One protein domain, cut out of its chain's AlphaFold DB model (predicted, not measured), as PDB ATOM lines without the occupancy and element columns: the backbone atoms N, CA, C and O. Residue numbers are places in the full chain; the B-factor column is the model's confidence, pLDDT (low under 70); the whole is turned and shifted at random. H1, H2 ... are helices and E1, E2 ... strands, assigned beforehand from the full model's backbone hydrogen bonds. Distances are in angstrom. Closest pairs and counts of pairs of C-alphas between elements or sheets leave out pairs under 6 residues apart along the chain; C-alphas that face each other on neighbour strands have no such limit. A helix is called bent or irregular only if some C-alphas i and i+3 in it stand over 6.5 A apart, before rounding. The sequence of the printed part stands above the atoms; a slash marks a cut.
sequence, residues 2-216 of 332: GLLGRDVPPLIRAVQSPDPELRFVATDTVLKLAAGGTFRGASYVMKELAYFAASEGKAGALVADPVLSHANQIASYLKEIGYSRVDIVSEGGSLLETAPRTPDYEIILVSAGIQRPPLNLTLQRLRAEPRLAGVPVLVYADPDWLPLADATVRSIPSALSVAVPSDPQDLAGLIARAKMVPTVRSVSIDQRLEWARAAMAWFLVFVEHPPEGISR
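Overview. This is residues 2 to 216 of the 332 residues of an uncharacterized protein of Planctomycetes bacterium (UniProt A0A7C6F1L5). Look for two lobes set one after the other along the longest axis: the larger is a strongly twisted sheet of five parallel strands covered by helices on both faces, H5, H6 and H7 on one and H4 and H8 on the other, and the smaller is a cluster of four helices, H1, H2, H3 and H9. H1 to H3 come first along the printed part, the sheet lobe follows, and H9 returns to the small lobe. You will find 215 printed residues with nine named helices and five named strands, in the order H1 H2 H3 E1 H4 E2 H5 E3 H6 E4 H7 E5 H8 H9; across the sheet the order is E2 E1 E3 E4 E5, and the class is mixed, helices and strands. The whole is compact, with a radius of gyration of the C-alphas of 18.1 A, and only just elongated, spanning 55 by 37 by 29 A.

Arrangement. Start at the inner strands E1, residues 60 to 64, E3, residues 105 to 111, and E4, residues 137 to 141; the edge strands are E2, residues 85 to 89, and E5, residues 159 to 163. Within hydrogen-bond range you will find N 61 and O 85 at 2.9 A for E2 and E1, N 109 and O 62 at 2.8 A for E1 and E3, N 138 and O 108 at 2.8 A for E3 and E4, and N 139 and O 160 at 2.8 A for E4 and E5. The sheet is the inner one of three layers, with H5, residues 92 to 101, H6, residues 119 to 128, and H7, residues 146 to 153, on one face, and H4, residues 68 to 80, and H8, residues 168 to 179, on the opposite face. H4 runs along the strands at a height over the sheet of 8.7 A, and H8 runs slantwise to them, at 44 degrees to E4 on the local plane. E1 H4 E2, E3 H6 E4 and E4 H7 E5 are strand-helix-strand units, parallel neighbour strands joined through a helix; E2 H5 E3 is a split one, with E1 between its strands; each crossover is right-handed. H5 and H6 touch at a shallow tilt of 24 degrees, the same way, closest at the C-alphas of Gly 92 and Thr 122, 5.6 A. H4 and H8 touch only at their ends, closest at the C-alphas of Tyr 77 and Pro 168, 4.6 A. Now turn to H1, residues 10 to 15, H2, residues 20 to 34, H3, residues 42 to 53, and H9, residues 189 to 206, which are not on the sheet. H3 touches H9 with residues 49 to 53 alone, at a steep tilt of 51 degrees, opposite ways; the closest C-alphas are those of Ala 53 and Ala 196, 4.2 A. H2 touches H1, closest at the C-alphas of Val 15 and Arg 23, 4.4 A. H3 and H5 are close but not clearly touching, with the C-alphas of Tyr 51 and Arg 101 6.2 A apart, while H8 and H9 are apart. Every O i to N i+4 pair is within hydrogen-bond range in H1, H2, H3, H4, H6, H7, H8 and H9; H5 has 4 of 6.

Along the chain. Find C-alpha 105 at (-39.538, 21.992, -22.947); from there E3, the longest strand, runs 17.0 A to C-alpha 111. Find C-alpha 10 at (-66.620, 21.839, -28.037), where H1 begins. H9, the longest helix, runs 25.6 A to C-alpha 206 at (-52.486, 6.151, -40.447); H2 measures 20.9 A and H4 18.3 A. H5 is irregular, but only just: C-alphas 97 and 100 are 6.6 A apart.

Size, cuts and confidence. The two C-alphas farthest apart are those of Asp 144 and Glu 208, 57.8 A. The printed part has no cut, and none of its links is long; H8 to H9, with 9 residues between them, is short. The mean pLDDT of the printed part is 92.5, and residues 2 to 8 and residue 36 are under 70.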
ATOM      1  N   GLY A   2     -59.918  32.652 -27.542       42.59
ATOM      2  CA  GLY A   2     -59.434  32.434 -28.908       42.59
ATOM      3  C   GLY A   2     -60.433  32.740 -30.027       42.59
ATOM      4  O   GLY A   2     -61.643  32.611 -29.857       42.59
ATOM      5  N   LEU A   3     -59.858  33.106 -31.173       41.59
ATOM      6  CA  LEU A   3     -60.432  33.332 -32.503       41.59
ATOM      7  C   LEU A   3     -61.085  32.069 -33.103       41.59
ATOM      8  O   LEU A   3     -60.728  31.630 -34.192       41.59
ATOM      9  N   LEU A   4     -62.042  31.460 -32.408       47.69
ATOM     10  CA  LEU A   4     -62.891  30.423 -32.985       47.69
ATOM     11  C   LEU A   4     -64.336  30.908 -32.937       47.69
ATOM     12  O   LEU A   4     -64.865  31.222 -31.870       47.69
ATOM     13  N   GLY A   5     -64.965  30.994 -34.113       49.44
ATOM     14  CA  GLY A   5     -66.386  31.304 -34.238       49.44
ATOM     15  C   GLY A   5     -67.241  30.346 -33.401       49.44
ATOM     16  O   GLY A   5     -66.819  29.235 -33.075       49.44
ATOM     17  N   ARG A   6     -68.465  30.770 -33.064       52.59
ATOM     18  CA  ARG A   6     -69.413  30.011 -32.221       52.59
ATOM     19  C   ARG A   6     -69.721  28.586 -32.732       52.59
ATOM     20  O   ARG A   6     -70.205  27.772 -31.951       52.59
ATOM     21  N   ASP A   7     -69.336  28.260 -33.966       60.00
ATOM     22  CA  ASP A   7     -69.661  27.021 -34.682       60.00
ATOM     23  C   ASP A   7     -68.539  25.960 -34.687       60.00
ATOM     24  O   ASP A   7     -68.513  25.081 -35.555       60.00
ATOM     25  N   VAL A   8     -67.560  26.042 -33.778       66.19
ATOM     26  CA  VAL A   8     -66.540  24.988 -33.615       66.19
ATOM     27  C   VAL A   8     -66.984  24.008 -32.523       66.19
ATOM     28  O   VAL A   8     -67.272  24.456 -31.399       66.19
ATOM     29  N   PRO A   9     -67.043  22.687 -32.806       81.75
ATOM     30  CA  PRO A   9     -67.456  21.691 -31.822       81.75
ATOM     31  C   PRO A   9     -66.661  21.827 -30.511       81.75
ATOM     32  O   PRO A   9     -65.452  22.068 -30.566       81.75
ATOM     33  N   PRO A  10     -67.295  21.679 -29.330       87.50
ATOM     34  CA  PRO A  10     -66.620  21.839 -28.037       87.50
ATOM     35  C   PRO A  10     -65.355  20.986 -27.899       87.50
ATOM     36  O   PRO A  10     -64.352  21.450 -27.365       87.50
ATOM     37  N   LEU A  11     -65.376  19.777 -28.462       88.69
ATOM     38  CA  LEU A  11     -64.241  18.863 -28.436       88.69
ATOM     39  C   LEU A  11     -63.030  19.402 -29.222       88.69
ATOM     40  O   LEU A  11     -61.905  19.313 -28.750       88.69
ATOM     41  N   ILE A  12     -63.251  20.062 -30.363       89.81
ATOM     42  CA  ILE A  12     -62.177  20.704 -31.142       89.81
ATOM     43  C   ILE A  12     -61.621  21.934 -30.417       89.81
ATOM     44  O   ILE A  12     -60.429  22.215 -30.498       89.81
ATOM     45  N   ARG A  13     -62.452  22.651 -29.654       90.69
ATOM     46  CA  ARG A  13     -61.960  23.725 -28.777       90.69
ATOM     47  C   ARG A  13     -61.055  23.180 -27.668       90.69
ATOM     48  O   ARG A  13     -60.060  23.820 -27.348       90.69
ATOM     49  N   ALA A  14     -61.362  22.002 -27.123       94.25
ATOM     50  CA  ALA A  14     -60.547  21.362 -26.089       94.25
ATOM     51  C   ALA A  14     -59.159  20.921 -26.598       94.25
ATOM     52  O   ALA A  14     -58.189  21.021 -25.853       94.25
ATOM     53  N   VAL A  15     -59.033  20.554 -27.880       93.88
ATOM     54  CA  VAL A  15     -57.737  20.277 -28.544       93.88
ATOM     55  C   VAL A  15     -56.797  21.491 -28.503       93.88
ATOM     56  O   VAL A  15     -55.586  21.333 -28.520       93.88
ATOM     57  N   GLN A  16     -57.328  22.710 -28.385       91.69
ATOM     58  CA  GLN A  16     -56.548  23.949 -28.267       91.69
ATOM     59  C   GLN A  16     -56.499  24.502 -26.834       91.69
ATOM     60  O   GLN A  16     -56.197  25.677 -26.625       91.69
ATOM     61  N   SER A  17     -56.843  23.690 -25.833       92.94
ATOM     62  CA  SER A  17     -56.771  24.096 -24.428       92.94
ATOM     63  C   SER A  17     -55.334  24.463 -24.027       92.94
ATOM     64  O   SER A  17     -54.398  23.811 -24.473       92.94
ATOM     65  N   PRO A  18     -55.092  25.445 -23.143       91.25
ATOM     66  CA  PRO A  18     -53.770  25.621 -22.536       91.25
ATOM     67  C   PRO A  18     -53.384  24.455 -21.604       91.25
ATOM     68  O   PRO A  18     -52.205  24.259 -21.321       91.25
ATOM     69  N   ASP A  19     -54.364  23.667 -21.152       92.25
ATOM     70  CA  ASP A  19     -54.153  22.475 -20.330       92.25
ATOM     71  C   ASP A  19     -53.706  21.280 -21.201       92.25
ATOM     72  O   ASP A  19     -54.487  20.837 -22.053       92.25
ATOM     73  N   PRO A  20     -52.475  20.761 -21.017       93.38
ATOM     74  CA  PRO A  20     -51.931  19.688 -21.843       93.38
ATOM     75  C   PRO A  20     -52.684  18.363 -21.703       93.38
ATOM     76  O   PRO A  20     -52.826  17.654 -22.698       93.38
ATOM     77  N   GLU A  21     -53.205  18.044 -20.516       94.50
ATOM     78  CA  GLU A  21     -53.952  16.805 -20.293       94.50
ATOM     79  C   GLU A  21     -55.288  16.857 -21.033       94.50
ATOM     80  O   GLU A  21     -55.628  15.941 -21.785       94.50
ATOM     81  N   LEU A  22     -56.003  17.983 -20.921       95.25
ATOM     82  CA  LEU A  22     -57.245  18.185 -21.664       95.25
ATOM     83  C   LEU A  22     -57.012  18.155 -23.181       95.25
ATOM     84  O   LEU A  22     -57.819  17.563 -23.900       95.25
ATOM     85  N   ARG A  23     -55.917  18.753 -23.677       95.12
ATOM     86  CA  ARG A  23     -55.566  18.675 -25.105       95.12
ATOM     87  C   ARG A  23     -55.341  17.240 -25.551       95.12
ATOM     88  O   ARG A  23     -55.879  16.849 -26.586       95.12
ATOM     89  N   PHE A  24     -54.563  16.467 -24.794       96.38
ATOM     90  CA  PHE A  24     -54.268  15.079 -25.133       96.38
ATOM     91  C   PHE A  24     -55.544  14.234 -25.167       96.38
ATOM     92  O   PHE A  24     -55.845  13.616 -26.188       96.38
ATOM     93  N   VAL A  25     -56.343  14.277 -24.096       96.75
ATOM     94  CA  VAL A  25     -57.598  13.516 -23.996       96.75
ATOM     95  C   VAL A  25     -58.567  13.911 -25.109       96.75
ATOM     96  O   VAL A  25     -59.181  13.041 -25.728       96.75
ATOM     97  N   ALA A  26     -58.691  15.206 -25.411       95.75
ATOM     98  CA  ALA A  26     -59.530  15.671 -26.509       95.75
ATOM     99  C   ALA A  26     -59.026  15.157 -27.865       95.75
ATOM    100  O   ALA A  26     -59.826  14.672 -28.659       95.75
ATOM    101  N   THR A  27     -57.714  15.219 -28.110       95.38
ATOM    102  CA  THR A  27     -57.077  14.749 -29.350       95.38
ATOM    103  C   THR A  27     -57.339  13.261 -29.556       95.38
ATOM    104  O   THR A  27     -57.898  12.874 -30.581       95.38
ATOM    105  N   ASP A  28     -57.036  12.438 -28.555       95.31
ATOM    106  CA  ASP A  28     -57.257  10.993 -28.602       95.31
ATOM    107  C   ASP A  28     -58.749  10.644 -28.762       95.31
ATOM    108  O   ASP A  28     -59.118   9.802 -29.578       95.31
ATOM    109  N   THR A  29     -59.641  11.359 -28.069       94.62
ATOM    110  CA  THR A  29     -61.094  11.158 -28.202       94.62
ATOM    111  C   THR A  29     -61.588  11.477 -29.612       94.62
ATOM    112  O   THR A  29     -62.380  10.716 -30.169       94.62
ATOM    113  N   VAL A  30     -61.124  12.572 -30.226       92.62
ATOM    114  CA  VAL A  30     -61.491  12.896 -31.614       92.62
ATOM    115  C   VAL A  30     -61.020  11.798 -32.563       92.62
ATOM    116  O   VAL A  30     -61.783  11.382 -33.434       92.62
ATOM    117  N   LEU A  31     -59.797  11.297 -32.384       92.00
ATOM    118  CA  LEU A  31     -59.252  10.225 -33.214       92.00
ATOM    119  C   LEU A  31     -60.026   8.912 -33.032       92.00
ATOM    120  O   LEU A  31     -60.294   8.235 -34.017       92.00
ATOM    121  N   LYS A  32     -60.501   8.588 -31.826       91.44
ATOM    122  CA  LYS A  32     -61.378   7.422 -31.597       91.44
ATOM    123  C   LYS A  32     -62.743   7.556 -32.271       91.44
ATOM    124  O   LYS A  32     -63.274   6.569 -32.769       91.44
ATOM    125  N   LEU A  33     -63.316   8.759 -32.280       88.94
ATOM    126  CA  LEU A  33     -64.642   9.007 -32.856       88.94
ATOM    127  C   LEU A  33     -64.623   9.113 -34.381       88.94
ATOM    128  O   LEU A  33     -65.592   8.731 -35.031       88.94
ATOM    129  N   ALA A  34     -63.551   9.672 -34.942       80.50
ATOM    130  CA  ALA A  34     -63.493  10.037 -36.350       80.50
ATOM    131  C   ALA A  34     -62.314   9.421 -37.114       80.50
ATOM    132  O   ALA A  34     -62.215   9.692 -38.297       80.50
ATOM    133  N   ALA A  35     -61.438   8.627 -36.487       71.88
ATOM    134  CA  ALA A  35     -60.366   7.804 -37.080       71.88
ATOM    135  C   ALA A  35     -59.623   8.401 -38.299       71.88
ATOM    136  O   ALA A  35     -59.295   7.683 -39.239       71.88
ATOM    137  N   GLY A  36     -59.355   9.712 -38.309       66.88
ATOM    138  CA  GLY A  36     -58.686  10.393 -39.431       66.88
ATOM    139  C   GLY A  36     -59.601  10.852 -40.581       66.88
ATOM    140  O   GLY A  36     -59.122  11.332 -41.604       66.88
ATOM    141  N   GLY A  37     -60.919  10.752 -40.432       72.94
ATOM    142  CA  GLY A  37     -61.902  11.337 -41.339       72.94
ATOM    143  C   GLY A  37     -61.817  12.864 -41.399       72.94
ATOM    144  O   GLY A  37     -61.240  13.521 -40.530       72.94
ATOM    145  N   THR A  38     -62.412  13.453 -42.435       76.81
ATOM    146  CA  THR A  38     -62.423  14.906 -42.627       76.81
ATOM    147  C   THR A  38     -63.512  15.561 -41.778       76.81
ATOM    148  O   THR A  38     -64.685  15.193 -41.813       76.81
ATOM    149  N   PHE A  39     -63.129  16.563 -40.993       81.69
ATOM    150  CA  PHE A  39     -64.052  17.376 -40.204       81.69
ATOM    151  C   PHE A  39     -63.451  18.753 -39.928       81.69
ATOM    152  O   PHE A  39     -62.242  18.982 -40.041       81.69
ATOM    153  N   ARG A  40     -64.303  19.703 -39.532       81.69
ATOM    154  CA  ARG A  40     -63.869  21.060 -39.185       81.69
ATOM    155  C   ARG A  40     -62.874  21.015 -38.021       81.69
ATOM    156  O   ARG A  40     -63.248  20.691 -36.900       81.69
ATOM    157  N   GLY A  41     -61.630  21.405 -38.292       83.69
ATOM    158  CA  GLY A  41     -60.549  21.429 -37.306       83.69
ATOM    159  C   GLY A  41     -59.683  20.167 -37.252       83.69
ATOM    160  O   GLY A  41     -58.841  20.080 -36.364       83.69
ATOM    161  N   ALA A  42     -59.829  19.232 -38.200       85.94
ATOM    162  CA  ALA A  42     -58.971  18.045 -38.303       85.94
ATOM    163  C   ALA A  42     -57.470  18.388 -38.340       85.94
ATOM    164  O   ALA A  42     -56.666  17.729 -37.685       85.94
ATOM    165  N   SER A  43     -57.093  19.489 -38.996       88.06
ATOM    166  CA  SER A  43     -55.704  19.958 -39.034       88.06
ATOM    167  C   SER A  43     -55.135  20.318 -37.656       88.06
ATOM    168  O   SER A  43     -53.945  20.119 -37.425       88.06
ATOM    169  N   TYR A  44     -55.952  20.808 -36.718       89.44
ATOM    170  CA  TYR A  44     -55.500  21.053 -35.344       89.44
ATOM    171  C   TYR A  44     -55.239  19.743 -34.606       89.44
ATOM    172  O   TYR A  44     -54.235  19.632 -33.913       89.44
ATOM    173  N   VAL A  45     -56.096  18.741 -34.811       92.81
ATOM    174  CA  VAL A  45     -55.941  17.406 -34.219       92.81
ATOM    175  C   VAL A  45     -54.654  16.751 -34.709       92.81
ATOM    176  O   VAL A  45     -53.879  16.267 -33.894       92.81
ATOM    177  N   MET A  46     -54.372  16.803 -36.016       92.19
ATOM    178  CA  MET A  46     -53.138  16.232 -36.571       92.19
ATOM    179  C   MET A  46     -51.885  16.964 -36.086       92.19
ATOM    180  O   MET A  46     -50.886  16.331 -35.749       92.19
ATOM    181  N   LYS A  47     -51.947  18.296 -35.970       91.75
ATOM    182  CA  LYS A  47     -50.853  19.087 -35.399       91.75
ATOM    183  C   LYS A  47     -50.606  18.774 -33.924       91.75
ATOM    184  O   LYS A  47     -49.447  18.798 -33.513       91.75
ATOM    185  N   GLU A  48     -51.644  18.551 -33.117       94.31
ATOM    186  CA  GLU A  48     -51.482  18.135 -31.715       94.31
ATOM    187  C   GLU A  48     -50.968  16.699 -31.615       94.31
ATOM    188  O   GLU A  48     -50.070  16.427 -30.823       94.31
ATOM    189  N   LEU A  49     -51.458  15.795 -32.462       95.12
ATOM    190  CA  LEU A  49     -50.971  14.421 -32.522       95.12
ATOM    191  C   LEU A  49     -49.461  14.377 -32.800       95.12
ATOM    192  O   LEU A  49     -48.718  13.717 -32.075       95.12
ATOM    193  N   ALA A  50     -49.000  15.139 -33.796       94.44
ATOM    194  CA  ALA A  50     -47.578  15.269 -34.105       94.44
ATOM    195  C   ALA A  50     -46.772  15.896 -32.962       94.44
ATOM    196  O   ALA A  50     -45.648  15.475 -32.708       94.44
ATOM    197  N   TYR A  51     -47.349  16.862 -32.245       95.56
ATOM    198  CA  TYR A  51     -46.713  17.453 -31.073       95.56
ATOM    199  C   TYR A  51     -46.506  16.423 -29.955       95.56
ATOM    200  O   TYR A  51     -45.398  16.309 -29.444       95.56
ATOM    201  N   PHE A  52     -47.518  15.622 -29.610       97.06
ATOM    202  CA  PHE A  52     -47.363  14.585 -28.582       97.06
ATOM    203  C   PHE A  52     -46.390  13.481 -29.006       97.06
ATOM    204  O   PHE A  52     -45.569  13.056 -28.196       97.06
ATOM    205  N   ALA A  53     -46.421  13.064 -30.275       97.00
ATOM    206  CA  ALA A  53     -45.486  12.075 -30.816       97.00
ATOM    207  C   ALA A  53     -44.014  12.536 -30.779       97.00
ATOM    208  O   ALA A  53     -43.117  11.700 -30.792       97.00
ATOM    209  N   ALA A  54     -43.756  13.848 -30.719       95.88
ATOM    210  CA  ALA A  54     -42.413  14.428 -30.717       95.88
ATOM    211  C   ALA A  54     -41.731  14.470 -29.332       95.88
ATOM    212  O   ALA A  54     -40.687  15.113 -29.192       95.88
ATOM    213  N   SER A  55     -42.306  13.848 -28.293       96.19
ATOM    214  CA  SER A  55     -41.612  13.705 -27.007       96.19
ATOM    215  C   SER A  55     -40.472  12.699 -27.121       96.19
ATOM    216  O   SER A  55     -40.656  11.574 -27.581       96.19
ATOM    217  N   GLU A  56     -39.304  13.088 -26.628       95.06
ATOM    218  CA  GLU A  56     -38.148  12.222 -26.424       95.06
ATOM    219  C   GLU A  56     -38.026  11.760 -24.963       95.06
ATOM    220  O   GLU A  56     -37.086  11.044 -24.617       95.06
ATOM    221  N   GLY A  57     -38.942  12.189 -24.085       93.56
ATOM    222  CA  GLY A  57     -38.889  11.897 -22.653       93.56
ATOM    223  C   GLY A  57     -37.714  12.564 -21.941       93.56
ATOM    224  O   GLY A  57     -37.226  12.049 -20.938       93.56
ATOM    225  N   LYS A  58     -37.227  13.696 -22.458       93.62
ATOM    226  CA  LYS A  58     -36.096  14.431 -21.876       93.62
ATOM    227  C   LYS A  58     -36.575  15.675 -21.139       93.62
ATOM    228  O   LYS A  58     -37.589  16.269 -21.501       93.62
ATOM    229  N   ALA A  59     -35.822  16.097 -20.126       95.19
ATOM    230  CA  ALA A  59     -35.973  17.429 -19.548       95.19
ATOM    231  C   ALA A  59     -35.342  18.454 -20.503       95.19
ATOM    232  O   ALA A  59     -34.115  18.524 -20.630       95.19
ATOM    233  N   GLY A  60     -36.187  19.200 -21.214       96.25
ATOM    234  CA  GLY A  60     -35.782  20.188 -22.206       96.25
ATOM    235  C   GLY A  60     -35.817  21.620 -21.682       96.25
ATOM    236  O   GLY A  60     -36.725  22.008 -20.947       96.25
ATOM    237  N   ALA A  61     -34.855  22.426 -22.122       97.94
ATOM    238  CA  ALA A  61     -34.843  23.872 -21.950       97.94
ATOM    239  C   ALA A  61     -34.543  24.568 -23.285       97.94
ATOM    240  O   ALA A  61     -33.810  24.041 -24.124       97.94
ATOM    241  N   LEU A  62     -35.102  25.761 -23.469       98.44
ATOM    242  CA  LEU A  62     -34.863  26.595 -24.647       98.44
ATOM    243  C   LEU A  62     -34.352  27.963 -24.205       98.44
ATOM    244  O   LEU A  62     -35.017  28.644 -23.428       98.44
ATOM    245  N   VAL A  63     -33.181  28.354 -24.699       98.62
ATOM    246  CA  VAL A  63     -32.534  29.631 -24.379       98.62
ATOM    247  C   VAL A  63     -32.615  30.550 -25.591       98.62
ATOM    248  O   VAL A  63     -32.165  30.193 -26.678       98.62
ATOM    249  N   ALA A  64     -33.185  31.738 -25.410       98.38
ATOM    250  CA  ALA A  64     -33.271  32.778 -26.424       98.38
ATOM    251  C   ALA A  64     -32.421  33.987 -26.028       98.38
ATOM    252  O   ALA A  64     -32.820  34.770 -25.163       98.38
ATOM    253  N   ASP A  65     -31.273  34.161 -26.682       98.06
ATOM    254  CA  ASP A  65     -30.351  35.266 -26.412       98.06
ATOM    255  C   ASP A  65     -29.665  35.752 -27.697       98.06
ATOM    256  O   ASP A  65     -29.040  34.943 -28.389       98.06
ATOM    257  N   PRO A  66     -29.720  37.056 -28.028       97.12
ATOM    258  CA  PRO A  66     -28.963  37.591 -29.158       97.12
ATOM    259  C   PRO A  66     -27.437  37.453 -28.996       97.12
ATOM    260  O   PRO A  66     -26.716  37.482 -29.995       97.12
ATOM    261  N   VAL A  67     -26.928  37.301 -27.769       96.75
ATOM    262  CA  VAL A  67     -25.503  37.164 -27.455       96.75
ATOM    263  C   VAL A  67     -25.153  35.691 -27.230       96.75
ATOM    264  O   VAL A  67     -25.387  35.117 -26.169       96.75
ATOM    265  N   LEU A  68     -24.525  35.071 -28.233       95.94
ATOM    266  CA  LEU A  68     -24.248  33.629 -28.238       95.94
ATOM    267  C   LEU A  68     -23.356  33.156 -27.075       95.94
ATOM    268  O   LEU A  68     -23.540  32.049 -26.573       95.94
ATOM    269  N   SER A  69     -22.390  33.967 -26.632       96.69
ATOM    270  CA  SER A  69     -21.542  33.620 -25.481       96.69
ATOM    271  C   SER A  69     -22.359  33.484 -24.195       96.69
ATOM    272  O   SER A  69     -22.178  32.513 -23.463       96.69
ATOM    273  N   HIS A  70     -23.305  34.397 -23.968       95.12
ATOM    274  CA  HIS A  70     -24.211  34.345 -22.828       95.12
ATOM    275  C   HIS A  70     -25.163  33.148 -22.931       95.12
ATOM    276  O   HIS A  70     -25.278  32.364 -21.989       95.12
ATOM    277  N   ALA A  71     -25.750  32.927 -24.110       97.25
ATOM    278  CA  ALA A  71     -26.614  31.777 -24.365       97.25
ATOM    279  C   ALA A  71     -25.920  30.442 -24.040       97.25
ATOM    280  O   ALA A  71     -26.500  29.572 -23.391       97.25
ATOM    281  N   ASN A  72     -24.660  30.290 -24.463       98.06
ATOM    282  CA  ASN A  72     -23.860  29.090 -24.212       98.06
ATOM    283  C   ASN A  72     -23.520  28.902 -22.731       98.06
ATOM    284  O   ASN A  72     -23.485  27.766 -22.253       98.06
ATOM    285  N   GLN A  73     -23.282  29.991 -21.997       97.75
ATOM    286  CA  GLN A  73     -23.063  29.939 -20.554       97.75
ATOM    287  C   GLN A  73     -24.318  29.432 -19.834       97.75
ATOM    288  O   GLN A  73     -24.248  28.435 -19.116       97.75
ATOM    289  N   ILE A  74     -25.479  30.032 -20.111       98.12
ATOM    290  CA  ILE A  74     -26.766  29.591 -19.553       98.12
ATOM    291  C   ILE A  74     -27.068  28.140 -19.944       98.12
ATOM    292  O   ILE A  74     -27.496  27.343 -19.111       98.12
ATOM    293  N   ALA A  75     -26.790  27.756 -21.191       98.19
ATOM    294  CA  ALA A  75     -26.970  26.381 -21.636       98.19
ATOM    295  C   ALA A  75     -26.055  25.386 -20.910       98.19
ATOM    296  O   ALA A  75     -26.459  24.251 -20.658       98.19
ATOM    297  N   SER A  76     -24.839  25.804 -20.553       98.31
ATOM    298  CA  SER A  76     -23.920  24.992 -19.754       98.31
ATOM    299  C   SER A  76     -24.454  24.800 -18.335       98.31
ATOM    300  O   SER A  76     -24.492  23.668 -17.858       98.31
ATOM    301  N   TYR A  77     -24.974  25.862 -17.708       98.50
ATOM    302  CA  TYR A  77     -25.616  25.777 -16.392       98.50
ATOM    303  C   TYR A  77     -26.828  24.842 -16.403       98.50
ATOM    304  O   TYR A  77     -26.952  23.992 -15.529       98.50
ATOM    305  N   LEU A  78     -27.688  24.939 -17.421       98.44
ATOM    306  CA  LEU A  78     -28.855  24.061 -17.580       98.44
ATOM    307  C   LEU A  78     -28.465  22.580 -17.662       98.44
ATOM    308  O   LEU A  78     -29.111  21.739 -17.035       98.44
ATOM    309  N   LYS A  79     -27.402  22.257 -18.406       98.12
ATOM    310  CA  LYS A  79     -26.889  20.884 -18.497       98.12
ATOM    311  C   LYS A  79     -26.369  20.384 -17.151       98.12
ATOM    312  O   LYS A  79     -26.657  19.249 -16.785       98.12
ATOM    313  N   GLU A  80     -25.650  21.228 -16.411       98.12
ATOM    314  CA  GLU A  80     -25.115  20.886 -15.088       98.12
ATOM    315  C   GLU A  80     -26.225  20.585 -14.070       98.12
ATOM    316  O   GLU A  80     -26.104  19.652 -13.281       98.12
ATOM    317  N   ILE A  81     -27.349  21.305 -14.142       97.31
ATOM    318  CA  ILE A  81     -28.506  21.094 -13.256       97.31
ATOM    319  C   ILE A  81     -29.509  20.048 -13.775       97.31
ATOM    320  O   ILE A  81     -30.592  19.901 -13.208       97.31
ATOM    321  N   GLY A  82     -29.163  19.307 -14.835       96.38
ATOM    322  CA  GLY A  82     -29.886  18.101 -15.252       96.38
ATOM    323  C   GLY A  82     -30.813  18.231 -16.464       96.38
ATOM    324  O   GLY A  82     -31.526  17.275 -16.773       96.38
ATOM    325  N   TYR A  83     -30.808  19.349 -17.198       97.25
ATOM    326  CA  TYR A  83     -31.521  19.430 -18.479       97.25
ATOM    327  C   TYR A  83     -30.731  18.712 -19.576       97.25
ATOM    328  O   TYR A  83     -29.685  19.175 -20.031       97.25
ATOM    329  N   SER A  84     -31.245  17.565 -20.022       94.94
ATOM    330  CA  SER A  84     -30.581  16.723 -21.027       94.94
ATOM    331  C   SER A  84     -30.680  17.285 -22.446       94.94
ATOM    332  O   SER A  84     -29.858  16.951 -23.299       94.94
ATOM    333  N   ARG A  85     -31.682  18.131 -22.712       94.56
ATOM    334  CA  ARG A  85     -31.854  18.839 -23.984       94.56
ATOM    335  C   ARG A  85     -31.810  20.337 -23.729       94.56
ATOM    336  O   ARG A  85     -32.634  20.856 -22.982       94.56
ATOM    337  N   VAL A  86     -30.882  21.029 -24.381       98.00
ATOM    338  CA  VAL A  86     -30.820  22.490 -24.342       98.00
ATOM    339  C   VAL A  86     -30.628  23.016 -25.749       98.00
ATOM    340  O   VAL A  86     -29.570  22.811 -26.344       98.00
ATOM    341  N   ASP A  87     -31.652  23.697 -26.249       98.00
ATOM    342  CA  ASP A  87     -31.642  24.334 -27.559       98.00
ATOM    343  C   ASP A  87     -31.415  25.846 -27.390       98.00
ATOM    344  O   ASP A  87     -31.878  26.454 -26.421       98.00
ATOM    345  N   ILE A  88     -30.670  26.454 -28.317       98.50
ATOM    346  CA  ILE A  88     -30.334  27.885 -28.304       98.50
ATOM    347  C   ILE A  88     -30.873  28.540 -29.574       98.50
ATOM    348  O   ILE A  88     -30.696  28.025 -30.678       98.50
ATOM    349  N   VAL A  89     -31.483  29.710 -29.417       98.44
ATOM    350  CA  VAL A  89     -31.912  30.588 -30.509       98.44
ATOM    351  C   VAL A  89     -31.489  32.028 -30.224       98.44
ATOM    352  O   VAL A  89     -31.341  32.421 -29.071       98.44
ATOM    353  N   SER A  90     -31.305  32.832 -31.269       97.62
ATOM    354  CA  SER A  90     -30.830  34.219 -31.137       97.62
ATOM    355  C   SER A  90     -31.918  35.284 -31.291       97.62
ATOM    356  O   SER A  90     -31.679  36.462 -31.026       97.62
ATOM    357  N   GLU A  91     -33.116  34.896 -31.730       97.56
ATOM    358  CA  GLU A  91     -34.192  35.822 -32.090       97.56
ATOM    359  C   GLU A  91     -35.549  35.343 -31.574       97.56
ATOM    360  O   GLU A  91     -35.807  34.141 -31.446       97.56
ATOM    361  N   GLY A  92     -36.451  36.294 -31.313       97.25
ATOM    362  CA  GLY A  92     -37.793  35.988 -30.824       97.25
ATOM    363  C   GLY A  92     -38.620  35.190 -31.838       97.25
ATOM    364  O   GLY A  92     -39.417  34.342 -31.450       97.25
ATOM    365  N   GLY A  93     -38.421  35.419 -33.141       97.56
ATOM    366  CA  GLY A  93     -39.069  34.652 -34.205       97.56
ATOM    367  C   GLY A  93     -38.664  33.181 -34.164       97.56
ATOM    368  O   GLY A  93     -39.524  32.309 -34.085       97.56
ATOM    369  N   SER A  94     -37.358  32.912 -34.096       98.00
ATOM    370  CA  SER A  94     -36.826  31.554 -33.959       98.00
ATOM    371  C   SER A  94     -37.306  30.870 -32.677       98.00
ATOM    372  O   SER A  94     -37.611  29.681 -32.698       98.00
ATOM    373  N   LEU A  95     -37.443  31.614 -31.572       97.88
ATOM    374  CA  LEU A  95     -38.038  31.088 -30.341       97.88
ATOM    375  C   LEU A  95     -39.482  30.613 -30.569       97.88
ATOM    376  O   LEU A  95     -39.828  29.497 -30.186       97.88
ATOM    377  N   LEU A  96     -40.306  31.435 -31.221       97.00
ATOM    378  CA  LEU A  96     -41.710  31.125 -31.511       97.00
ATOM    379  C   LEU A  96     -41.881  29.962 -32.500       97.00
ATOM    380  O   LEU A  96     -42.893  29.268 -32.451       97.00
ATOM    381  N   GLU A  97     -40.908  29.732 -33.380       96.31
ATOM    382  CA  GLU A  97     -40.924  28.617 -34.335       96.31
ATOM    383  C   GLU A  97     -40.424  27.299 -33.738       96.31
ATOM    384  O   GLU A  97     -40.906  26.228 -34.120       96.31
ATOM    385  N   THR A  98     -39.448  27.363 -32.832       96.69
ATOM    386  CA  THR A  98     -38.800  26.186 -32.242       96.69
ATOM    387  C   THR A  98     -39.559  25.651 -31.034       96.69
ATOM    388  O   THR A  98     -39.750  24.440 -30.921       96.69
ATOM    389  N   ALA A  99     -40.031  26.531 -30.147       95.44
ATOM    390  CA  ALA A  99     -40.686  26.141 -28.902       95.44
ATOM    391  C   ALA A  99     -41.884  25.177 -29.083       95.44
ATOM    392  O   ALA A  99     -41.940  24.174 -28.372       95.44
ATOM    393  N   PRO A 100     -42.824  25.374 -30.034       94.31
ATOM    394  CA  PRO A 100     -44.017  24.529 -30.133       94.31
ATOM    395  C   PRO A 100     -43.791  23.194 -30.866       94.31
ATOM    396  O   PRO A 100     -44.769  22.516 -31.189       94.31
ATOM    397  N   ARG A 101     -42.537  22.823 -31.176       92.56
ATOM    398  CA  ARG A 101     -42.204  21.591 -31.920       92.56
ATOM    399  C   ARG A 101     -42.065  20.353 -31.045       92.56
ATOM    400  O   ARG A 101     -42.174  19.252 -31.567       92.56
ATOM    401  N   THR A 102     -41.812  20.523 -29.752       92.62
ATOM    402  CA  THR A 102     -41.613  19.410 -28.820       92.62
ATOM    403  C   THR A 102     -42.343  19.671 -27.500       92.62
ATOM    404  O   THR A 102     -42.405  20.821 -27.051       92.62
ATOM    405  N   PRO A 103     -42.907  18.629 -26.869       94.69
ATOM    406  CA  PRO A 103     -43.541  18.723 -25.561       94.69
ATOM    407  C   PRO A 103     -42.541  18.694 -24.402       94.69
ATOM    408  O   PRO A 103     -42.945  18.827 -23.250       94.69
ATOM    409  N   ASP A 104     -41.249  18.525 -24.687       95.75
ATOM    410  CA  ASP A 104     -40.230  18.289 -23.667       95.75
ATOM    411  C   ASP A 104     -39.656  19.560 -23.037       95.75
ATOM    412  O   ASP A 104     -38.931  19.468 -22.045       95.75
ATOM    413  N   TYR A 105     -39.969  20.744 -23.570       96.00
ATOM    414  CA  TYR A 105     -39.538  21.992 -22.947       96.00
ATOM    415  C   TYR A 105     -40.288  22.242 -21.637       96.00
ATOM    416  O   TYR A 105     -41.485  22.522 -21.626       96.00
ATOM    417  N   GLU A 106     -39.552  22.207 -20.531       95.62
ATOM    418  CA  GLU A 106     -40.084  22.481 -19.194       95.62
ATOM    419  C   GLU A 106     -39.815  23.911 -18.727       95.62
ATOM    420  O   GLU A 106     -40.381  24.346 -17.725       95.62
ATOM    421  N   ILE A 107     -38.933  24.630 -19.421       97.06
ATOM    422  CA  ILE A 107     -38.567  26.017 -19.135       97.06
ATOM    423  C   ILE A 107     -38.076  26.698 -20.414       97.06
ATOM    424  O   ILE A 107     -37.374  26.101 -21.234       97.06
ATOM    425  N   ILE A 108     -38.429  27.970 -20.571       98.12
ATOM    426  CA  ILE A 108     -37.881  28.848 -21.605       98.12
ATOM    427  C   ILE A 108     -37.151  29.992 -20.906       98.12
ATOM    428  O   ILE A 108     -37.714  30.638 -20.024       98.12
ATOM    429  N   LEU A 109     -35.912  30.257 -21.300       98.44
ATOM    430  CA  LEU A 109     -35.119  31.373 -20.804       98.44
ATOM    431  C   LEU A 109     -34.964  32.398 -21.918       98.44
ATOM    432  O   LEU A 109     -34.633  32.039 -23.044       98.44
ATOM    433  N   VAL A 110     -35.224  33.664 -21.616       98.19
ATOM    434  CA  VAL A 110     -35.226  34.735 -22.613       98.19
ATOM    435  C   VAL A 110     -34.421  35.912 -22.089       98.19
ATOM    436  O   VAL A 110     -34.747  36.480 -21.051       98.19
ATOM    437  N   SER A 111     -33.402  36.323 -22.832       97.56
ATOM    438  CA  SER A 111     -32.721  37.588 -22.580       97.56
ATOM    439  C   SER A 111     -33.683  38.755 -22.790       97.56
ATOM    440  O   SER A 111     -34.394  38.818 -23.799       97.56
ATOM    441  N   ALA A 112     -33.684  39.732 -21.883       96.62
ATOM    442  CA  ALA A 112     -34.479  40.948 -22.050       96.62
ATOM    443  C   ALA A 112     -34.113  41.734 -23.326       96.62
ATOM    444  O   ALA A 112     -34.941  42.486 -23.844       96.62
ATOM    445  N   GLY A 113     -32.909  41.516 -23.865       95.25
ATOM    446  CA  GLY A 113     -32.436  42.095 -25.119       95.25
ATOM    447  C   GLY A 113     -32.971  41.425 -26.389       95.25
ATOM    448  O   GLY A 113     -32.571  41.830 -27.479       95.25
ATOM    449  N   ILE A 114     -33.842  40.410 -26.295       96.62
ATOM    450  CA  ILE A 114     -34.353  39.693 -27.471       96.62
ATOM    451  C   ILE A 114     -35.094  40.629 -28.439       96.62
ATOM    452  O   ILE A 114     -35.882  41.494 -28.044       96.62
ATOM    453  N   GLN A 115     -34.856  40.425 -29.735       96.00
ATOM    454  CA  GLN A 115     -35.449  41.213 -30.814       96.00
ATOM    455  C   GLN A 115     -36.044  40.323 -31.905       96.00
ATOM    456  O   GLN A 115     -35.830  39.110 -31.937       96.00
ATOM    457  N   ARG A 116     -36.781  40.971 -32.819       96.19
ATOM    458  CA  ARG A 116     -37.397  40.367 -34.014       96.19
ATOM    459  C   ARG A 116     -38.227  39.105 -33.695       96.19
ATOM    460  O   ARG A 116     -37.884  38.018 -34.151       96.19
ATOM    461  N   PRO A 117     -39.351  39.229 -32.961       97.25
ATOM    462  CA  PRO A 117     -39.913  40.453 -32.383       97.25
ATOM    463  C   PRO A 117     -39.329  40.814 -30.998       97.25
ATOM    464  O   PRO A 117     -38.664  39.987 -30.375       97.25
ATOM    465  N   PRO A 118     -39.549  42.053 -30.509       96.38
ATOM    466  CA  PRO A 118     -39.091  42.468 -29.182       96.38
ATOM    467  C   PRO A 118     -39.771  41.666 -28.066       96.38
ATOM    468  O   PRO A 118     -40.890  41.173 -28.246       96.38
ATOM    469  N   LEU A 119     -39.122  41.607 -26.897       96.12
ATOM    470  CA  LEU A 119     -39.528  40.823 -25.721       96.12
ATOM    471  C   LEU A 119     -41.044  40.789 -25.479       96.12
ATOM    472  O   LEU A 119     -41.628  39.712 -25.452       96.12
ATOM    473  N   ASN A 120     -41.697  41.947 -25.343       95.69
ATOM    474  CA  ASN A 120     -43.126  42.016 -25.022       95.69
ATOM    475  C   ASN A 120     -43.997  41.259 -26.047       95.69
ATOM    476  O   ASN A 120     -44.844  40.445 -25.681       95.69
ATOM    477  N   LEU A 121     -43.756  41.476 -27.343       96.38
ATOM    478  CA  LEU A 121     -44.508  40.798 -28.399       96.38
ATOM    479  C   LEU A 121     -44.172  39.301 -28.452       96.38
ATOM    480  O   LEU A 121     -45.065  38.484 -28.674       96.38
ATOM    481  N   THR A 122     -42.912  38.935 -28.213       97.38
ATOM    482  CA  THR A 122     -42.482  37.535 -28.106       97.38
ATOM    483  C   THR A 122     -43.218  36.817 -26.975       97.38
ATOM    484  O   THR A 122     -43.834  35.780 -27.211       97.38
ATOM    485  N   LEU A 123     -43.253  37.399 -25.773       96.56
ATOM    486  CA  LEU A 123     -43.954  36.838 -24.616       96.56
ATOM    487  C   LEU A 123     -45.465  36.722 -24.848       96.56
ATOM    488  O   LEU A 123     -46.054  35.682 -24.557       96.56
ATOM    489  N   GLN A 124     -46.101  37.746 -25.422       95.25
ATOM    490  CA  GLN A 124     -47.530  37.691 -25.750       95.25
ATOM    491  C   GLN A 124     -47.848  36.567 -26.741       95.25
ATOM    492  O   GLN A 124     -48.831  35.849 -26.563       95.25
ATOM    493  N   ARG A 125     -47.010  36.377 -27.768       95.88
ATOM    494  CA  ARG A 125     -47.188  35.302 -28.753       95.88
ATOM    495  C   ARG A 125     -46.942  33.920 -28.153       95.88
ATOM    496  O   ARG A 125     -47.729  33.021 -28.423       95.88
ATOM    497  N   LEU A 126     -45.939  33.770 -27.283       95.31
ATOM    498  CA  LEU A 126     -45.732  32.532 -26.522       95.31
ATOM    499  C   LEU A 126     -46.964  32.171 -25.687       95.31
ATOM    500  O   LEU A 126     -47.331  31.005 -25.607       95.31
ATOM    501  N   ARG A 127     -47.638  33.158 -25.087       93.19
ATOM    502  CA  ARG A 127     -48.864  32.920 -24.303       93.19
ATOM    503  C   ARG A 127     -50.115  32.716 -25.142       93.19
ATOM    504  O   ARG A 127     -51.068  32.117 -24.651       93.19
ATOM    505  N   ALA A 128     -50.117  33.186 -26.384       93.19
ATOM    506  CA  ALA A 128     -51.180  32.891 -27.336       93.19
ATOM    507  C   ALA A 128     -51.101  31.456 -27.882       93.19
ATOM    508  O   ALA A 128     -52.119  30.943 -28.339       93.19
ATOM    509  N   GLU A 129     -49.928  30.820 -27.822       94.00
ATOM    510  CA  GLU A 129     -49.706  29.434 -28.236       94.00
ATOM    511  C   GLU A 129     -50.154  28.451 -27.131       94.00
ATOM    512  O   GLU A 129     -49.513  28.383 -26.075       94.00
ATOM    513  N   PRO A 130     -51.231  27.661 -27.335       92.31
ATOM    514  CA  PRO A 130     -51.756  26.757 -26.308       92.31
ATOM    515  C   PRO A 130     -50.731  25.762 -25.765       92.31
ATOM    516  O   PRO A 130     -50.739  25.469 -24.569       92.31
ATOM    517  N   ARG A 131     -49.815  25.281 -26.616       93.69
ATOM    518  CA  ARG A 131     -48.762  24.325 -26.231       93.69
ATOM    519  C   ARG A 131     -47.788  24.894 -25.212       93.69
ATOM    520  O   ARG A 131     -47.234  24.154 -24.410       93.69
ATOM    521  N   LEU A 132     -47.600  26.210 -25.240       92.75
ATOM    522  CA  LEU A 132     -46.606  26.912 -24.439       92.75
ATOM    523  C   LEU A 132     -47.233  27.694 -23.290       92.75
ATOM    524  O   LEU A 132     -46.510  28.125 -22.399       92.75
ATOM    525  N   ALA A 133     -48.558  27.854 -23.259       90.19
ATOM    526  CA  ALA A 133     -49.272  28.652 -22.262       90.19
ATOM    527  C   ALA A 133     -48.910  28.298 -20.804       90.19
ATOM    528  O   ALA A 133     -48.799  29.195 -19.967       90.19
ATOM    529  N   GLY A 134     -48.685  27.012 -20.516       90.38
ATOM    530  CA  GLY A 134     -48.292  26.511 -19.194       90.38
ATOM    531  C   GLY A 134     -46.781  26.426 -18.943       90.38
ATOM    532  O   GLY A 134     -46.391  26.195 -17.801       90.38
ATOM    533  N   VAL A 135     -45.937  26.619 -19.965       94.56
ATOM    534  CA  VAL A 135     -44.475  26.507 -19.840       94.56
ATOM    535  C   VAL A 135     -43.929  27.778 -19.177       94.56
ATOM    536  O   VAL A 135     -44.209  28.881 -19.673       94.56
ATOM    537  N   PRO A 136     -43.177  27.677 -18.068       96.00
ATOM    538  CA  PRO A 136     -42.597  28.840 -17.412       96.00
ATOM    539  C   PRO A 136     -41.595  29.544 -18.332       96.00
ATOM    540  O   PRO A 136     -40.846  28.906 -19.072       96.00
ATOM    541  N   VAL A 137     -41.596  30.876 -18.285       97.19
ATOM    542  CA  VAL A 137     -40.639  31.723 -19.000       97.19
ATOM    543  C   VAL A 137     -39.866  32.556 -17.987       97.19
ATOM    544  O   VAL A 137     -40.454  33.324 -17.228       97.19
ATOM    545  N   LEU A 138     -38.550  32.418 -17.987       97.56
ATOM    546  CA  LEU A 138     -37.650  33.196 -17.152       97.56
ATOM    547  C   LEU A 138     -36.963  34.243 -18.031       97.56
ATOM    548  O   LEU A 138     -36.213  33.908 -18.944       97.56
ATOM    549  N   VAL A 139     -37.261  35.514 -17.777       98.00
ATOM    550  CA  VAL A 139     -36.655  36.646 -18.472       98.00
ATOM    551  C   VAL A 139     -35.473  37.137 -17.655       98.00
ATOM    552  O   VAL A 139     -35.670  37.698 -16.581       98.00
ATOM    553  N   TYR A 140     -34.255  36.945 -18.139       97.19
ATOM    554  CA  TYR A 140     -33.075  37.453 -17.445       97.19
ATOM    555  C   TYR A 140     -32.601  38.769 -18.062       97.19
ATOM    556  O   TYR A 140     -32.675  38.977 -19.277       97.19
ATOM    557  N   ALA A 141     -32.139  39.677 -17.210       96.19
ATOM    558  CA  ALA A 141     -31.672  40.998 -17.605       96.19
ATOM    559  C   ALA A 141     -30.509  41.449 -16.722       96.19
ATOM    560  O   ALA A 141     -30.436  41.086 -15.545       96.19
ATOM    561  N   ASP A 142     -29.640  42.293 -17.277       92.94
ATOM    562  CA  ASP A 142     -28.686  43.053 -16.475       92.94
ATOM    563  C   ASP A 142     -29.424  43.951 -15.464       92.94
ATOM    564  O   ASP A 142     -30.557  44.373 -15.739       92.94
ATOM    565  N   PRO A 143     -28.806  44.293 -14.317       90.50
ATOM    566  CA  PRO A 143     -29.450  45.078 -13.260       90.50
ATOM    567  C   PRO A 143     -30.109  46.376 -13.748       90.50
ATOM    568  O   PRO A 143     -31.205  46.713 -13.303       90.50
ATOM    569  N   ASP A 144     -29.490  47.056 -14.715       91.38
ATOM    570  CA  ASP A 144     -29.994  48.315 -15.278       91.38
ATOM    571  C   ASP A 144     -31.276  48.130 -16.110       91.38
ATOM    572  O   ASP A 144     -32.109  49.033 -16.203       91.38
ATOM    573  N   TRP A 145     -31.460  46.947 -16.702       92.12
ATOM    574  CA  TRP A 145     -32.604  46.606 -17.554       92.12
ATOM    575  C   TRP A 145     -33.685  45.814 -16.813       92.12
ATOM    576  O   TRP A 145     -34.813  45.697 -17.305       92.12
ATOM    577  N   LEU A 146     -33.378  45.301 -15.620       94.38
ATOM    578  CA  LEU A 146     -34.294  44.497 -14.816       94.38
ATOM    579  C   LEU A 146     -35.625  45.211 -14.508       94.38
ATOM    580  O   LEU A 146     -36.666  44.586 -14.708       94.38
ATOM    581  N   PRO A 147     -35.675  46.514 -14.150       94.88
ATOM    582  CA  PRO A 147     -36.952  47.202 -13.932       94.88
ATOM    583  C   PRO A 147     -37.867  47.221 -15.168       94.88
ATOM    584  O   PRO A 147     -39.093  47.152 -15.047       94.88
ATOM    585  N   LEU A 148     -37.287  47.297 -16.371       90.81
ATOM    586  CA  LEU A 148     -38.039  47.251 -17.627       90.81
ATOM    587  C   LEU A 148     -38.532  45.829 -17.933       90.81
ATOM    588  O   LEU A 148     -39.672  45.648 -18.380       90.81
ATOM    589  N   ALA A 149     -37.699  44.820 -17.667       94.62
ATOM    590  CA  ALA A 149     -38.090  43.419 -17.770       94.62
ATOM    591  C   ALA A 149     -39.248  43.104 -16.805       94.62
ATOM    592  O   ALA A 149     -40.262  42.557 -17.240       94.62
ATOM    593  N   ASP A 150     -39.160  43.555 -15.550       95.31
ATOM    594  CA  ASP A 150     -40.213  43.452 -14.535       95.31
ATOM    595  C   ASP A 150     -41.527  44.063 -15.019       95.31
ATOM    596  O   ASP A 150     -42.583  43.434 -14.941       95.31
ATOM    597  N   ALA A 151     -41.485  45.292 -15.541       94.12
ATOM    598  CA  ALA A 151     -42.671  45.952 -16.078       94.12
ATOM    599  C   ALA A 151     -43.308  45.144 -17.223       94.12
ATOM    600  O   ALA A 151     -44.534  45.062 -17.308       94.12
ATOM    601  N   THR A 152     -42.480  44.516 -18.060       94.06
ATOM    602  CA  THR A 152     -42.927  43.721 -19.208       94.06
ATOM    603  C   THR A 152     -43.569  42.397 -18.789       94.06
ATOM    604  O   THR A 152     -44.605  42.030 -19.337       94.06
ATOM    605  N   VAL A 153     -43.004  41.679 -17.812       95.19
ATOM    606  CA  VAL A 153     -43.520  40.356 -17.409       95.19
ATOM    607  C   VAL A 153     -44.743  40.421 -16.495       95.19
ATOM    608  O   VAL A 153     -45.484  39.447 -16.424       95.19
ATOM    609  N   ARG A 154     -45.011  41.554 -15.824       91.44
ATOM    610  CA  ARG A 154     -46.123  41.708 -14.855       91.44
ATOM    611  C   ARG A 154     -47.494  41.274 -15.379       91.44
ATOM    612  O   ARG A 154     -48.315  40.803 -14.598       91.44
ATOM    613  N   SER A 155     -47.761  41.465 -16.668       88.81
ATOM    614  CA  SER A 155     -49.036  41.110 -17.309       88.81
ATOM    615  C   SER A 155     -48.988  39.784 -18.076       88.81
ATOM    616  O   SER A 155     -49.982  39.396 -18.689       88.81
ATOM    617  N   ILE A 156     -47.853  39.082 -18.049       93.25
ATOM    618  CA  ILE A 156     -47.616  37.850 -18.795       93.25
ATOM    619  C   ILE A 156     -47.722  36.662 -17.826       93.25
ATOM    620  O   ILE A 156     -46.865  36.497 -16.957       93.25
ATOM    621  N   PRO A 157     -48.742  35.792 -17.964       90.69
ATOM    622  CA  PRO A 157     -48.863  34.588 -17.145       90.69
ATOM    623  C   PRO A 157     -47.614  33.709 -17.239       90.69
ATOM    624  O   PRO A 157     -46.966  33.671 -18.284       90.69
ATOM    625  N   SER A 158     -47.284  32.970 -16.178       91.62
ATOM    626  CA  SER A 158     -46.154  32.026 -16.162       91.62
ATOM    627  C   SER A 158     -44.805  32.644 -16.580       91.62
ATOM    628  O   SER A 158     -43.937  31.923 -17.067       91.62
ATOM    629  N   ALA A 159     -44.627  33.964 -16.464       94.94
ATOM    630  CA  ALA A 159     -43.367  34.644 -16.742       94.94
ATOM    631  C   ALA A 159     -42.809  35.297 -15.473       94.94
ATOM    632  O   ALA A 159     -43.558  35.851 -14.670       94.94
ATOM    633  N   LEU A 160     -41.493  35.229 -15.302       95.44
ATOM    634  CA  LEU A 160     -40.774  35.833 -14.188       95.44
ATOM    635  C   LEU A 160     -39.508  36.500 -14.712       95.44
ATOM    636  O   LEU A 160     -38.765  35.885 -15.469       95.44
ATOM    637  N   SER A 161     -39.255  37.732 -14.296       96.62
ATOM    638  CA  SER A 161     -38.004  38.436 -14.555       96.62
ATOM    639  C   SER A 161     -37.017  38.231 -13.410       96.62
ATOM    640  O   SER A 161     -37.404  38.153 -12.239       96.62
ATOM    641  N   VAL A 162     -35.740  38.103 -13.753       96.19
ATOM    642  CA  VAL A 162     -34.647  37.832 -12.816       96.19
ATOM    643  C   VAL A 162     -33.369  38.536 -13.279       96.19
ATOM    644  O   VAL A 162     -33.231  38.886 -14.453       96.19
ATOM    645  N   ALA A 163     -32.424  38.736 -12.363       95.50
ATOM    646  CA  ALA A 163     -31.068  39.117 -12.749       95.50
ATOM    647  C   ALA A 163     -30.399  37.980 -13.542       95.50
ATOM    648  O   ALA A 163     -30.823  36.825 -13.455       95.50
ATOM    649  N   VAL A 164     -29.359  38.305 -14.311       95.00
ATOM    650  CA  VAL A 164     -28.531  37.290 -14.979       95.00
ATOM    651  C   VAL A 164     -27.999  36.287 -13.942       95.00
ATOM    652  O   VAL A 164     -27.355  36.726 -12.986       95.00
ATOM    653  N   PRO A 165     -28.250  34.973 -14.110       95.31
ATOM    654  CA  PRO A 165     -27.777  33.968 -13.169       95.31
ATOM    655  C   PRO A 165     -26.251  33.935 -13.083       95.31
ATOM    656  O   PRO A 165     -25.575  33.888 -14.114       95.31
ATOM    657  N   SER A 166     -25.702  33.923 -11.867       95.12
ATOM    658  CA  SER A 166     -24.244  33.934 -11.658       95.12
ATOM    659  C   SER A 166     -23.592  32.563 -11.800       95.12
ATOM    660  O   SER A 166     -22.409  32.468 -12.134       95.12
ATOM    661  N   ASP A 167     -24.347  31.507 -11.515       97.56
ATOM    662  CA  ASP A 167     -23.863  30.134 -11.446       97.56
ATOM    663  C   ASP A 167     -25.028  29.123 -11.588       97.56
ATOM    664  O   ASP A 167     -26.204  29.511 -11.595       97.56
ATOM    665  N   PRO A 168     -24.733  27.814 -11.718       98.19
ATOM    666  CA  PRO A 168     -25.755  26.782 -11.868       98.19
ATOM    667  C   PRO A 168     -26.744  26.686 -10.697       98.19
ATOM    668  O   PRO A 168     -27.925  26.422 -10.922       98.19
ATOM    669  N   GLN A 169     -26.300  26.890  -9.454       97.88
ATOM    670  CA  GLN A 169     -27.162  26.755  -8.275       97.88
ATOM    671  C   GLN A 169     -28.135  27.929  -8.163       97.88
ATOM    672  O   GLN A 169     -29.316  27.722  -7.872       97.88
ATOM    673  N   ASP A 170     -27.666  29.140  -8.467       97.69
ATOM    674  CA  ASP A 170     -28.526  30.314  -8.598       97.69
ATOM    675  C   ASP A 170     -29.602  30.079  -9.668       97.69
ATOM    676  O   ASP A 170     -30.804  30.166  -9.389       97.69
ATOM    677  N   LEU A 171     -29.201  29.625 -10.863       97.94
ATOM    678  CA  LEU A 171     -30.150  29.296 -11.926       97.94
ATOM    679  C   LEU A 171     -31.182  28.239 -11.491       97.94
ATOM    680  O   LEU A 171     -32.374  28.386 -11.777       97.94
ATOM    681  N   ALA A 172     -30.760  27.191 -10.777       97.75
ATOM    682  CA  ALA A 172     -31.670  26.173 -10.252       97.75
ATOM    683  C   ALA A 172     -32.716  26.769  -9.296       97.75
ATOM    684  O   ALA A 172     -33.906  26.455  -9.411       97.75
ATOM    685  N   GLY A 173     -32.303  27.669  -8.397       97.56
ATOM    686  CA  GLY A 173     -33.204  28.383  -7.489       97.56
ATOM    687  C   GLY A 173     -34.221  29.257  -8.230       97.56
ATOM    688  O   GLY A 173     -35.418  29.231  -7.921       97.56
ATOM    689  N   LEU A 174     -33.776  29.981  -9.262       96.81
ATOM    690  CA  LEU A 174     -34.648  30.820 -10.088       96.81
ATOM    691  C   LEU A 174     -35.662  29.986 -10.888       96.81
ATOM    692  O   LEU A 174     -36.843  30.341 -10.953       96.81
ATOM    693  N   ILE A 175     -35.241  28.843 -11.439       96.50
ATOM    694  CA  ILE A 175     -36.133  27.898 -12.126       96.50
ATOM    695  C   ILE A 175     -37.156  27.307 -11.153       96.50
ATOM    696  O   ILE A 175     -38.340  27.237 -11.490       96.50
ATOM    697  N   ALA A 176     -36.738  26.904  -9.950       95.19
ATOM    698  CA  ALA A 176     -37.649  26.381  -8.936       95.19
ATOM    699  C   ALA A 176     -38.742  27.407  -8.597       95.19
ATOM    700  O   ALA A 176     -39.927  27.072  -8.584       95.19
ATOM    701  N   ARG A 177     -38.364  28.681  -8.436       94.19
ATOM    702  CA  ARG A 177     -39.312  29.784  -8.234       94.19
ATOM    703  C   ARG A 177     -40.245  29.981  -9.433       94.19
ATOM    704  O   ARG A 177     -41.443  30.170  -9.234       94.19
ATOM    705  N   ALA A 178     -39.734  29.916 -10.664       93.19
ATOM    706  CA  ALA A 178     -40.557  30.037 -11.869       93.19
ATOM    707  C   ALA A 178     -41.580  28.892 -11.986       93.19
ATOM    708  O   ALA A 178     -42.732  29.136 -12.341       93.19
ATOM    709  N   LYS A 179     -41.198  27.660 -11.621       91.81
ATOM    710  CA  LYS A 179     -42.088  26.486 -11.620       91.81
ATOM    711  C   LYS A 179     -43.198  26.562 -10.558       91.81
ATOM    712  O   LYS A 179     -44.221  25.905 -10.720       91.81
ATOM    713  N   MET A 180     -43.042  27.379  -9.513       90.75
ATOM    714  CA  MET A 180     -44.064  27.592  -8.473       90.75
ATOM    715  C   MET A 180     -45.159  28.599  -8.864       90.75
ATOM    716  O   MET A 180     -46.108  28.793  -8.102       90.75
ATOM    717  N   VAL A 181     -45.062  29.261 -10.023       88.25
ATOM    718  CA  VAL A 181     -46.097  30.204 -10.470       88.25
ATOM    719  C   VAL A 181     -47.418  29.445 -10.710       88.25
ATOM    720  O   VAL A 181     -47.415  28.486 -11.474       88.25
ATOM    721  N   PRO A 182     -48.570  29.865 -10.142       84.00
ATOM    722  CA  PRO A 182     -49.809  29.068 -10.170       84.00
ATOM    723  C   PRO A 182     -50.344  28.695 -11.560       84.00
ATOM    724  O   PRO A 182     -51.087  27.726 -11.706       84.00
ATOM    725  N   THR A 183     -50.005  29.476 -12.585       83.56
ATOM    726  CA  THR A 183     -50.415  29.234 -13.975       83.56
ATOM    727  C   THR A 183     -49.523  28.225 -14.699       83.56
ATOM    728  O   THR A 183     -49.854  27.816 -15.814       83.56
ATOM    729  N   VAL A 184     -48.399  27.828 -14.098       85.88
ATOM    730  CA  VAL A 184     -47.496  26.820 -14.652       85.88
ATOM    731  C   VAL A 184     -48.139  25.446 -14.551       85.88
ATOM    732  O   VAL A 184     -48.726  25.071 -13.534       85.88
ATOM    733  N   ARG A 185     -48.029  24.687 -15.638       83.38
ATOM    734  CA  ARG A 185     -48.497  23.306 -15.725       83.38
ATOM    735  C   ARG A 185     -47.309  22.429 -16.076       83.38
ATOM    736  O   ARG A 185     -46.776  22.530 -17.176       83.38
ATOM    737  N   SER A 186     -46.895  21.583 -15.141       82.12
ATOM    738  CA  SER A 186     -45.855  20.584 -15.374       82.12
ATOM    739  C   SER A 186     -46.488  19.240 -15.712       82.12
ATOM    740  O   SER A 186     -47.358  18.769 -14.982       82.12
ATOM    741  N   VAL A 187     -46.006  18.607 -16.775       90.31
ATOM    742  CA  VAL A 187     -46.326  17.216 -17.116       90.31
ATOM    743  C   VAL A 187     -45.081  16.388 -16.838       90.31
ATOM    744  O   VAL A 187     -43.998  16.775 -17.274       90.31
ATOM    745  N   SER A 188     -45.208  15.278 -16.110       92.88
ATOM    746  CA  SER A 188     -44.068  14.400 -15.825       92.88
ATOM    747  C   SER A 188     -43.524  13.754 -17.102       92.88
ATOM    748  O   SER A 188     -44.251  13.582 -18.081       92.88
ATOM    749  N   ILE A 189     -42.247  13.364 -17.084       94.19
ATOM    750  CA  ILE A 189     -41.606  12.652 -18.203       94.19
ATOM    751  C   ILE A 189     -42.396  11.388 -18.569       94.19
ATOM    752  O   ILE A 189     -42.710  11.189 -19.740       94.19
ATOM    753  N   ASP A 190     -42.785  10.587 -17.574       95.31
ATOM    754  CA  ASP A 190     -43.549   9.354 -17.794       95.31
ATOM    755  C   ASP A 190     -44.883   9.626 -18.498       95.31
ATOM    756  O   ASP A 190     -45.252   8.922 -19.436       95.31
ATOM    757  N   GLN A 191     -45.580  10.694 -18.100       96.25
ATOM    758  CA  GLN A 191     -46.847  11.066 -18.718       96.25
ATOM    759  C   GLN A 191     -46.659  11.554 -20.162       96.25
ATOM    760  O   GLN A 191     -47.464  11.201 -21.026       96.25
ATOM    761  N   ARG A 192     -45.592  12.320 -20.446       96.50
ATOM    762  CA  ARG A 192     -45.251  12.738 -21.819       96.50
ATOM    763  C   ARG A 192     -44.937  11.534 -22.708       96.50
ATOM    764  O   ARG A 192     -45.424  11.475 -23.834       96.50
ATOM    765  N   LEU A 193     -44.189  10.557 -22.192       97.50
ATOM    766  CA  LEU A 193     -43.863   9.323 -22.910       97.50
ATOM    767  C   LEU A 193     -45.092   8.441 -23.158       97.50
ATOM    768  O   LEU A 193     -45.207   7.851 -24.231       97.50
ATOM    769  N   GLU A 194     -46.027   8.372 -22.211       97.56
ATOM    770  CA  GLU A 194     -47.284   7.644 -22.407       97.56
ATOM    771  C   GLU A 194     -48.122   8.278 -23.526       97.56
ATOM    772  O   GLU A 194     -48.603   7.589 -24.428       97.56
ATOM    773  N   TRP A 195     -48.229   9.609 -23.527       97.94
ATOM    774  CA  TRP A 195     -48.906  10.343 -24.594       97.94
ATOM    775  C   TRP A 195     -48.215  10.182 -25.946       97.94
ATOM    776  O   TRP A 195     -48.892   9.991 -26.956       97.94
ATOM    777  N   ALA A 196     -46.881  10.198 -25.976       98.31
ATOM    778  CA  ALA A 196     -46.113   9.957 -27.189       98.31
ATOM    779  C   ALA A 196     -46.343   8.547 -27.738       98.31
ATOM    780  O   ALA A 196     -46.561   8.388 -28.936       98.31
ATOM    781  N   ARG A 197     -46.387   7.525 -26.873       98.06
ATOM    782  CA  ARG A 197     -46.692   6.148 -27.287       98.06
ATOM    783  C   ARG A 197     -48.088   6.045 -27.898       98.06
ATOM    784  O   ARG A 197     -48.238   5.462 -28.971       98.06
ATOM    785  N   ALA A 198     -49.092   6.638 -27.258       97.81
ATOM    786  CA  ALA A 198     -50.453   6.672 -27.789       97.81
ATOM    787  C   ALA A 198     -50.531   7.425 -29.130       97.81
ATOM    788  O   ALA A 198     -51.188   6.970 -30.066       97.81
ATOM    789  N   ALA A 199     -49.813   8.543 -29.261       97.25
ATOM    790  CA  ALA A 199     -49.751   9.307 -30.501       97.25
ATOM    791  C   ALA A 199     -49.077   8.522 -31.642       97.25
ATOM    792  O   ALA A 199     -49.579   8.473 -32.764       97.25
ATOM    793  N   MET A 200     -47.976   7.837 -31.338       98.00
ATOM    794  CA  MET A 200     -47.289   6.949 -32.273       98.00
ATOM    795  C   MET A 200     -48.169   5.759 -32.688       98.00
ATOM    796  O   MET A 200     -48.112   5.325 -33.837       98.00
ATOM    797  N   ALA A 201     -49.044   5.262 -31.807       97.19
ATOM    798  CA  ALA A 201     -49.978   4.191 -32.157       97.19
ATOM    799  C   ALA A 201     -50.990   4.659 -33.217       97.19
ATOM    800  O   ALA A 201     -51.288   3.925 -34.157       97.19
ATOM    801  N   TRP A 202     -51.445   5.912 -33.138       96.50
ATOM    802  CA  TRP A 202     -52.250   6.520 -34.199       96.50
ATOM    803  C   TRP A 202     -51.478   6.683 -35.511       96.50
ATOM    804  O   TRP A 202     -52.029   6.425 -36.579       96.50
ATOM    805  N   PHE A 203     -50.193   7.042 -35.464       96.19
ATOM    806  CA  PHE A 203     -49.359   7.067 -36.670       96.19
ATOM    807  C   PHE A 203     -49.242   5.703 -37.339       96.19
ATOM    808  O   PHE A 203     -49.296   5.634 -38.566       96.19
ATOM    809  N   LEU A 204     -49.149   4.623 -36.561       95.88
ATOM    810  CA  LEU A 204     -49.175   3.267 -37.103       95.88
ATOM    811  C   LEU A 204     -50.501   2.960 -37.815       95.88
ATOM    812  O   LEU A 204     -50.481   2.373 -38.893       95.88
ATOM    813  N   VAL A 205     -51.639   3.408 -37.273       94.19
ATOM    814  CA  VAL A 205     -52.953   3.271 -37.932       94.19
ATOM    815  C   VAL A 205     -52.999   4.048 -39.255       94.19
ATOM    816  O   VAL A 205     -53.514   3.553 -40.254       94.19
ATOM    817  N   PHE A 206     -52.427   5.252 -39.288       92.62
ATOM    818  CA  PHE A 206     -52.486   6.151 -40.447       92.62
ATOM    819  C   PHE A 206     -51.385   5.931 -41.486       92.62
ATOM    820  O   PHE A 206     -51.416   6.544 -42.551       92.62
ATOM    821  N   VAL A 207     -50.411   5.065 -41.212       91.56
ATOM    822  CA  VAL A 207     -49.193   4.927 -42.021       91.56
ATOM    823  C   VAL A 207     -49.479   4.637 -43.503       91.56
ATOM    824  O   VAL A 207     -48.812   5.169 -44.400       91.56
ATOM    825  N   GLU A 208     -50.507   3.831 -43.781       88.25
ATOM    826  CA  GLU A 208     -50.908   3.478 -45.143       88.25
ATOM    827  C   GLU A 208     -51.772   4.554 -45.792       88.25
ATOM    828  O   GLU A 208     -51.594   4.849 -46.973       88.25
ATOM    829  N   HIS A 209     -52.643   5.205 -45.030       90.00
ATOM    830  CA  HIS A 209     -53.565   6.219 -45.531       90.00
ATOM    831  C   HIS A 209     -53.587   7.424 -44.584       90.00
ATOM    832  O   HIS A 209     -54.499   7.532 -43.762       90.00
ATOM    833  N   PRO A 210     -52.586   8.324 -44.669       89.25
ATOM    834  CA  PRO A 210     -52.531   9.465 -43.774       89.25
ATOM    835  C   PRO A 210     -53.735  10.384 -43.979       89.25
ATOM    836  O   PRO A 210     -54.082  10.679 -45.129       89.25
ATOM    837  N   PRO A 211     -54.360  10.854 -42.891       87.62
ATOM    838  CA  PRO A 211     -55.450  11.808 -42.971       87.62
ATOM    839  C   PRO A 211     -54.954  13.196 -43.395       87.62
ATOM    840  O   PRO A 211     -53.758  13.498 -43.382       87.62
ATOM    841  N   GLU A 212     -55.885  14.080 -43.755       84.50
ATOM    842  CA  GLU A 212     -55.551  15.461 -44.104       84.50
ATOM    843  C   GLU A 212     -54.877  16.184 -42.924       84.50
ATOM    844  O   GLU A 212     -55.357  16.155 -41.791       84.50
ATOM    845  N   GLY A 213     -53.768  16.874 -43.202       84.44
ATOM    846  CA  GLY A 213     -53.019  17.635 -42.200       84.44
ATOM    847  C   GLY A 213     -51.820  16.903 -41.598       84.44
ATOM    848  O   GLY A 213     -51.133  17.506 -40.778       84.44
ATOM    849  N   ILE A 214     -51.543  15.664 -42.015       89.31
ATOM    850  CA  ILE A 214     -50.273  14.987 -41.741       89.31
ATOM    851  C   ILE A 214     -49.791  14.187 -42.951       89.31
ATOM    852  O   ILE A 214     -50.538  13.447 -43.588       89.31
ATOM    853  N   SER A 215     -48.513  14.331 -43.280       91.94
ATOM    854  CA  SER A 215     -47.878  13.611 -44.380       91.94
ATOM    855  C   SER A 215     -47.178  12.331 -43.910       91.94
ATOM    856  O   SER A 215     -46.726  12.218 -42.770       91.94
ATOM    857  N   ARG A 216     -46.979  11.373 -44.831       93.62
ATOM    858  CA  ARG A 216     -46.121  10.198 -44.562       93.62
ATOM    859  C   ARG A 216     -44.696  10.595 -44.166       93.62
ATOM    860  O   ARG A 216     -44.072   9.876 -43.399       93.62
TER     861      ARG A 216